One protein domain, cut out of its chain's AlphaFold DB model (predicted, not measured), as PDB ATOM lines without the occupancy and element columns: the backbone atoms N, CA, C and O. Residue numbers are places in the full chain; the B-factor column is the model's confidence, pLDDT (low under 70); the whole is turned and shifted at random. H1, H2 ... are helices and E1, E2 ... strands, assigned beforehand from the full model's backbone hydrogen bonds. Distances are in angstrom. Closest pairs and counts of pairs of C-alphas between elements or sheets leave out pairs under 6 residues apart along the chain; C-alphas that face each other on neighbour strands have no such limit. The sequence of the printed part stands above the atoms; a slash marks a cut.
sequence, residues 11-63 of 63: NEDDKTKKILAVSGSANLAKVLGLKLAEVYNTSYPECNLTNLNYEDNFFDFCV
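AT A GLANCE: This is residues 11 to 63 of the 63 residues of an uncharacterized protein of Okeania hirsuta (UniProt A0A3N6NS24). What is the shape? Little regular structure: two parallel strands side by side, E1 and E2, with H1 in the right-handed crossover between them, a strand-helix-strand unit; residues 43 to 63 loop out from E2 and return, 61 to 62 pairing parallel with 19 to 20 of E1. What is the make-up? The 53 printed residues run E1, H1, E2, mixed class, with 16 in named elements. How large? It is compact, radius of gyration of the C-alphas 10.9 A, but flat, spanning 29 by 22 by 11 A.

IN THESE COORDINATES: Where are the strands? E1, residues 18 to 22, 13.0 A, begins at C-alpha 18 (-47.078, -4.579, 30.596); E2, residues 38 to 42, 13.1 A, ends at C-alpha 42 (-40.499, -0.997, 20.047). Where is the helix? H1 is residues 26 to 31, 9.0 A.

HOW THE PARTS SIT: How do E1 and E2 pair? They are parallel at 28 degrees, with N 19 and O 38 2.8 A apart, within hydrogen-bond range. Where is H1? Its closest C-alphas are Ala 29 to Ala 21 of E1, 7.5 A, and Ala 26 to Asn 41 of E2, 6.8 A; every O i to N i+4 pair in H1 is within hydrogen-bond range.

THE WHOLE: What is farthest apart? The C-alphas of Asn 11 and Glu 46, 31.5 A. Any cut or low confidence? The printed part has no cut, and no printed residue is under 70. How are the links? E1 to H1 is tight, H1 to E2 short.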
ATOM      1  N   ASN A  11     -44.840 -17.878  35.439       86.12
ATOM      2  CA  ASN A  11     -45.281 -17.359  36.742       86.12
ATOM      3  C   ASN A  11     -45.492 -15.840  36.738       86.12
ATOM      4  O   ASN A  11     -46.203 -15.312  37.587       86.12
ATOM      5  N   GLU A  12     -44.865 -15.144  35.792       83.94
ATOM      6  CA  GLU A  12     -44.992 -13.704  35.641       83.94
ATOM      7  C   GLU A  12     -46.127 -13.325  34.683       83.94
ATOM      8  O   GLU A  12     -46.424 -12.141  34.577       83.94
ATOM      9  N   ASP A  13     -46.772 -14.285  34.011       86.75
ATOM     10  CA  ASP A  13     -47.819 -14.025  33.024       86.75
ATOM     11  C   ASP A  13     -49.141 -13.614  33.689       86.75
ATOM     12  O   ASP A  13     -49.854 -14.437  34.263       86.75
ATOM     13  N   ASP A  14     -49.487 -12.332  33.590       89.06
ATOM     14  CA  ASP A  14     -50.733 -11.775  34.114       89.06
ATOM     15  C   ASP A  14     -51.266 -10.690  33.168       89.06
ATOM     16  O   ASP A  14     -50.494  -9.946  32.566       89.06
ATOM     17  N   LYS A  15     -52.594 -10.570  33.050       88.62
ATOM     18  CA  LYS A  15     -53.259  -9.581  32.178       88.62
ATOM     19  C   LYS A  15     -53.025  -8.131  32.598       88.62
ATOM     20  O   LYS A  15     -53.290  -7.223  31.819       88.62
ATOM     21  N   THR A  16     -52.620  -7.910  33.842       89.31
ATOM     22  CA  THR A  16     -52.329  -6.583  34.385       89.31
ATOM     23  C   THR A  16     -50.922  -6.109  34.051       89.31
ATOM     24  O   THR A  16     -50.665  -4.910  34.150       89.31
ATOM     25  N   LYS A  17     -50.032  -7.017  33.629       89.81
ATOM     26  CA  LYS A  17     -48.637  -6.684  33.357       89.81
ATOM     27  C   LYS A  17     -48.416  -6.184  31.943       89.81
ATOM     28  O   LYS A  17     -49.030  -6.664  30.984       89.81
ATOM     29  N   LYS A  18     -47.480  -5.248  31.830       91.62
ATOM     30  CA  LYS A  18     -47.078  -4.579  30.596       91.62
ATOM     31  C   LYS A  18     -45.614  -4.855  30.313       91.62
ATOM     32  O   LYS A  18     -44.742  -4.626  31.149       91.62
ATOM     33  N   ILE A  19     -45.344  -5.316  29.103       91.56
ATOM     34  CA  ILE A  19     -44.027  -5.792  28.691       91.56
ATOM     35  C   ILE A  19     -43.556  -4.963  27.515       91.56
ATOM     36  O   ILE A  19     -44.283  -4.816  26.531       91.56
ATOM     37  N   LEU A  20     -42.321  -4.481  27.585       91.25
ATOM     38  CA  LEU A  20     -41.662  -3.864  26.443       91.25
ATOM     39  C   LEU A  20     -40.891  -4.932  25.663       91.25
ATOM     40  O   LEU A  20     -39.920  -5.482  26.169       91.25
ATOM     41  N   ALA A  21     -41.306  -5.218  24.436       90.94
ATOM     42  CA  ALA A  21     -40.589  -6.085  23.513       90.94
ATOM     43  C   ALA A  21     -39.751  -5.243  22.541       90.94
ATOM     44  O   ALA A  21     -40.292  -4.500  21.714       90.94
ATOM     45  N   VAL A  22     -38.428  -5.368  22.638       89.12
ATOM     46  CA  VAL A  22     -37.470  -4.600  21.843       89.12
ATOM     47  C   VAL A  22     -36.977  -5.373  20.617       89.12
ATOM     48  O   VAL A  22     -36.584  -6.535  20.689       89.12
ATOM     49  N   SER A  23     -36.955  -4.709  19.460       86.62
ATOM     50  CA  SER A  23     -36.315  -5.185  18.224       86.62
ATOM     51  C   SER A  23     -36.786  -6.582  17.783       86.62
ATOM     52  O   SER A  23     -35.992  -7.437  17.392       86.62
ATOM     53  N   GLY A  24     -38.101  -6.820  17.826       82.12
ATOM     54  CA  GLY A  24     -38.723  -8.060  17.340       82.12
ATOM     55  C   GLY A  24     -38.746  -9.221  18.342       82.12
ATOM     56  O   GLY A  24     -39.158 -10.330  17.992       82.12
ATOM     57  N   SER A  25     -38.376  -8.980  19.601       87.31
ATOM     58  CA  SER A  25     -38.408  -9.964  20.693       87.31
ATOM     59  C   SER A  25     -39.822 -10.381  21.141       87.31
ATOM     60  O   SER A  25     -39.973 -11.269  21.978       87.31
ATOM     61  N   ALA A  26     -40.884  -9.833  20.546       87.44
ATOM     62  CA  ALA A  26     -42.273 -10.181  20.858       87.44
ATOM     63  C   ALA A  26     -42.546 -11.694  20.790       87.44
ATOM     64  O   ALA A  26     -43.265 -12.269  21.609       87.44
ATOM     65  N   ASN A  27     -41.951 -12.365  19.800       88.25
ATOM     66  CA  ASN A  27     -42.085 -13.812  19.652       88.25
ATOM     67  C   ASN A  27     -41.291 -14.571  20.721       88.25
ATOM     68  O   ASN A  27     -41.708 -15.653  21.127       88.25
ATOM     69  N   LEU A  28     -40.189 -13.998  21.213       87.81
ATOM     70  CA  LEU A  28     -39.438 -14.553  22.334       87.81
ATOM     71  C   LEU A  28     -40.254 -14.473  23.630       87.81
ATOM     72  O   LEU A  28     -40.295 -15.465  24.349       87.81
ATOM     73  N   ALA A  29     -40.979 -13.377  23.882       86.94
ATOM     74  CA  ALA A  29     -41.878 -13.264  25.038       86.94
ATOM     75  C   ALA A  29     -42.916 -14.404  25.076       86.94
ATOM     76  O   ALA A  29     -43.111 -15.047  26.109       86.94
ATOM     77  N   LYS A  30     -43.494 -14.755  23.918       86.81
ATOM     78  CA  LYS A  30     -44.417 -15.900  23.798       86.81
ATOM     79  C   LYS A  30     -43.744 -17.237  24.107       86.81
ATOM     80  O   LYS A  30     -44.348 -18.079  24.769       86.81
ATOM     81  N   VAL A  31     -42.508 -17.438  23.641       88.44
ATOM     82  CA  VAL A  31     -41.721 -18.649  23.946       88.44
ATOM     83  C   VAL A  31     -41.403 -18.722  25.440       88.44
ATOM     84  O   VAL A  31     -41.508 -19.794  26.028       88.44
ATOM     85  N   LEU A  32     -41.098 -17.589  26.079       87.50
ATOM     86  CA  LEU A  32     -40.849 -17.494  27.521       87.50
ATOM     87  C   LEU A  32     -42.100 -17.776  28.374       87.50
ATOM     88  O   LEU A  32     -41.975 -17.943  29.583       87.50
ATOM     89  N   GLY A  33     -43.283 -17.898  27.766       86.94
ATOM     90  CA  GLY A  33     -44.520 -18.280  28.446       86.94
ATOM     91  C   GLY A  33     -45.449 -17.118  28.789       86.94
ATOM     92  O   GLY A  33     -46.376 -17.331  29.561       86.94
ATOM     93  N   LEU A  34     -45.224 -15.934  28.212       86.75
ATOM     94  CA  LEU A  34     -46.024 -14.727  28.429       86.75
ATOM     95  C   LEU A  34     -47.098 -14.629  27.343       86.75
ATOM     96  O   LEU A  34     -46.806 -14.311  26.185       86.75
ATOM     97  N   LYS A  35     -48.331 -14.996  27.688       86.75
ATOM     98  CA  LYS A  35     -49.466 -15.087  26.758       86.75
ATOM     99  C   LYS A  35     -50.587 -14.113  27.104       86.75
ATOM    100  O   LYS A  35     -51.362 -13.766  26.214       86.75
ATOM    101  N   LEU A  36     -50.709 -13.742  28.372       88.19
ATOM    102  CA  LEU A  36     -51.766 -12.895  28.914       88.19
ATOM    103  C   LEU A  36     -51.325 -11.442  29.067       88.19
ATOM    104  O   LEU A  36     -52.160 -10.554  28.900       88.19
ATOM    105  N   ALA A  37     -50.050 -11.217  29.377       89.25
ATOM    106  CA  ALA A  37     -49.490  -9.883  29.537       89.25
ATOM    107  C   ALA A  37     -49.536  -9.059  28.240       89.25
ATOM    108  O   ALA A  37     -49.415  -9.584  27.127       89.25
ATOM    109  N   GLU A  38     -49.707  -7.746  28.387       90.81
ATOM    110  CA  GLU A  38     -49.792  -6.817  27.265       90.81
ATOM    111  C   GLU A  38     -48.389  -6.512  26.724       90.81
ATOM    112  O   GLU A  38     -47.519  -6.026  27.448       90.81
ATOM    113  N   VAL A  39     -48.154  -6.804  25.441       89.69
ATOM    114  CA  VAL A  39     -46.838  -6.652  24.806       89.69
ATOM    115  C   VAL A  39     -46.807  -5.398  23.939       89.69
ATOM    116  O   VAL A  39     -47.512  -5.305  22.933       89.69
ATOM    117  N   TYR A  40     -45.930  -4.468  24.296       89.56
ATOM    118  CA  TYR A  40     -45.650  -3.241  23.563       89.56
ATOM    119  C   TYR A  40     -44.385  -3.429  22.739       89.56
ATOM    120  O   TYR A  40     -43.315  -3.683  23.283       89.56
ATOM    121  N   ASN A  41     -44.499  -3.300  21.420       89.19
ATOM    122  CA  ASN A  41     -43.362  -3.476  20.526       89.19
ATOM    123  C   ASN A  41     -42.679  -2.146  20.236       89.19
ATOM    124  O   ASN A  41     -43.327  -1.136  19.970       89.19
ATOM    125  N   THR A  42     -41.358  -2.160  20.263       87.62
ATOM    126  CA  THR A  42     -40.499  -0.997  20.047       87.62
ATOM    127  C   THR A  42     -39.218  -1.505  19.398       87.62
ATOM    128  O   THR A  42     -38.741  -2.579  19.734       87.62
ATOM    129  N   SER A  43     -38.655  -0.786  18.435       84.12
ATOM    130  CA  SER A  43     -37.486  -1.256  17.684       84.12
ATOM    131  C   SER A  43     -36.395  -0.203  17.677       84.12
ATOM    132  O   SER A  43     -36.579   0.894  17.158       84.12
ATOM    133  N   TYR A  44     -35.222  -0.542  18.200       76.94
ATOM    134  CA  TYR A  44     -34.027   0.247  17.920       76.94
ATOM    135  C   TYR A  44     -33.526  -0.084  16.498       76.94
ATOM    136  O   TYR A  44     -33.518  -1.269  16.147       76.94
ATOM    137  N   PRO A  45     -33.091   0.896  15.675       79.38
ATOM    138  CA  PRO A  45     -32.876   2.320  15.974       79.38
ATOM    139  C   PRO A  45     -34.069   3.244  15.683       79.38
ATOM    140  O   PRO A  45     -33.936   4.459  15.798       79.38
ATOM    141  N   GLU A  46     -35.219   2.699  15.289       80.25
ATOM    142  CA  GLU A  46     -36.409   3.465  14.882       80.25
ATOM    143  C   GLU A  46     -36.968   4.337  16.019       80.25
ATOM    144  O   GLU A  46     -37.600   5.362  15.774       80.25
ATOM    145  N   CYS A  47     -36.693   3.960  17.267       78.31
ATOM    146  CA  CYS A  47     -37.060   4.711  18.461       78.31
ATOM    147  C   CYS A  47     -35.920   4.738  19.488       78.31
ATOM    148  O   CYS A  47     -35.120   3.804  19.610       78.31
ATOM    149  N   ASN A  48     -35.836   5.848  20.227       82.12
ATOM    150  CA  ASN A  48     -34.840   6.029  21.272       82.12
ATOM    151  C   ASN A  48     -35.319   5.372  22.574       82.12
ATOM    152  O   ASN A  48     -36.233   5.872  23.224       82.12
ATOM    153  N   LEU A  49     -34.660   4.285  22.975       79.56
ATOM    154  CA  LEU A  49     -34.987   3.539  24.194       79.56
ATOM    155  C   LEU A  49     -34.788   4.355  25.483       79.56
ATOM    156  O   LEU A  49     -35.375   4.012  26.503       79.56
ATOM    157  N   THR A  50     -33.998   5.435  25.454       79.62
ATOM    158  CA  THR A  50     -33.832   6.330  26.614       79.62
ATOM    159  C   THR A  50     -34.921   7.394  26.710       79.62
ATOM    160  O   THR A  50     -34.951   8.136  27.684       79.62
ATOM    161  N   ASN A  51     -35.751   7.542  25.678       82.44
ATOM    162  CA  ASN A  51     -36.801   8.552  25.613       82.44
ATOM    163  C   ASN A  51     -38.040   7.959  24.944       82.44
ATOM    164  O   ASN A  51     -38.440   8.362  23.848       82.44
ATOM    165  N   LEU A  52     -38.605   6.942  25.590       82.38
ATOM    166  CA  LEU A  52     -39.893   6.404  25.189       82.38
ATOM    167  C   LEU A  52     -41.001   7.311  25.736       82.38
ATOM    168  O   LEU A  52     -40.892   7.828  26.843       82.38
ATOM    169  N   ASN A  53     -42.078   7.497  24.971       86.75
ATOM    170  CA  ASN A  53     -43.219   8.325  25.375       86.75
ATOM    171  C   ASN A  53     -44.157   7.570  26.339       86.75
ATOM    172  O   ASN A  53     -45.357   7.454  26.087       86.75
ATOM    173  N   TYR A  54     -43.585   7.004  27.399       87.69
ATOM    174  CA  TYR A  54     -44.286   6.314  28.476       87.69
ATOM    175  C   TYR A  54     -43.828   6.888  29.814       87.69
ATOM    176  O   TYR A  54     -42.714   7.391  29.933       87.69
ATOM    177  N   GLU A  55     -44.701   6.819  30.812       87.56
ATOM    178  CA  GLU A  55     -44.365   7.228  32.173       87.56
ATOM    179  C   GLU A  55     -43.300   6.304  32.786       87.56
ATOM    180  O   GLU A  55     -43.137   5.145  32.385       87.56
ATOM    181  N   ASP A  56     -42.586   6.802  33.793       86.19
ATOM    182  CA  ASP A  56     -41.639   5.988  34.549       86.19
ATOM    183  C   ASP A  56     -42.352   4.788  35.196       86.19
ATOM    184  O   ASP A  56     -43.446   4.914  35.747       86.19
ATOM    185  N   ASN A  57     -41.713   3.614  35.164       86.44
ATOM    186  CA  ASN A  57     -42.270   2.342  35.653       86.44
ATOM    187  C   ASN A  57     -43.565   1.891  34.947       86.44
ATOM    188  O   ASN A  57     -44.310   1.078  35.489       86.44
ATOM    189  N   PHE A  58     -43.838   2.383  33.733       89.56
ATOM    190  CA  PHE A  58     -44.988   1.928  32.946       89.56
ATOM    191  C   PHE A  58     -44.901   0.445  32.542       89.56
ATOM    192  O   PHE A  58     -45.936  -0.196  32.364       89.56
ATOM    193  N   PHE A  59     -43.688  -0.093  32.386       90.31
ATOM    194  CA  PHE A  59     -43.441  -1.493  32.035       90.31
ATOM    195  C   PHE A  59     -42.922  -2.274  33.237       90.31
ATOM    196  O   PHE A  59     -42.009  -1.815  33.924       90.31
ATOM    197  N   ASP A  60     -43.439  -3.484  33.429       88.94
ATOM    198  CA  ASP A  60     -42.988  -4.391  34.485       88.94
ATOM    199  C   ASP A  60     -41.629  -5.018  34.146       88.94
ATOM    200  O   ASP A  60     -40.815  -5.266  35.034       88.94
ATOM    201  N   PHE A  61     -41.368  -5.281  32.860       85.31
ATOM    202  CA  PHE A  61     -40.081  -5.786  32.380       85.31
ATOM    203  C   PHE A  61     -39.916  -5.636  30.859       85.31
ATOM    204  O   PHE A  61     -40.862  -5.359  30.117       85.31
ATOM    205  N   CYS A  62     -38.679  -5.831  30.399       87.38
ATOM    206  CA  CYS A  62     -38.278  -5.747  28.999       87.38
ATOM    207  C   CYS A  62     -37.842  -7.123  28.480       87.38
ATOM    208  O   CYS A  62     -37.162  -7.864  29.194       87.38
ATOM    209  N   VAL A  63     -38.202  -7.439  27.236       83.44
ATOM    210  CA  VAL A  63     -37.830  -8.669  26.516       83.44
ATOM    211  C   VAL A  63     -37.205  -8.328  25.177       83.44
ATOM    212  O   VAL A  63     -37.648  -7.348  24.539       83.44
TER     213      VAL A  63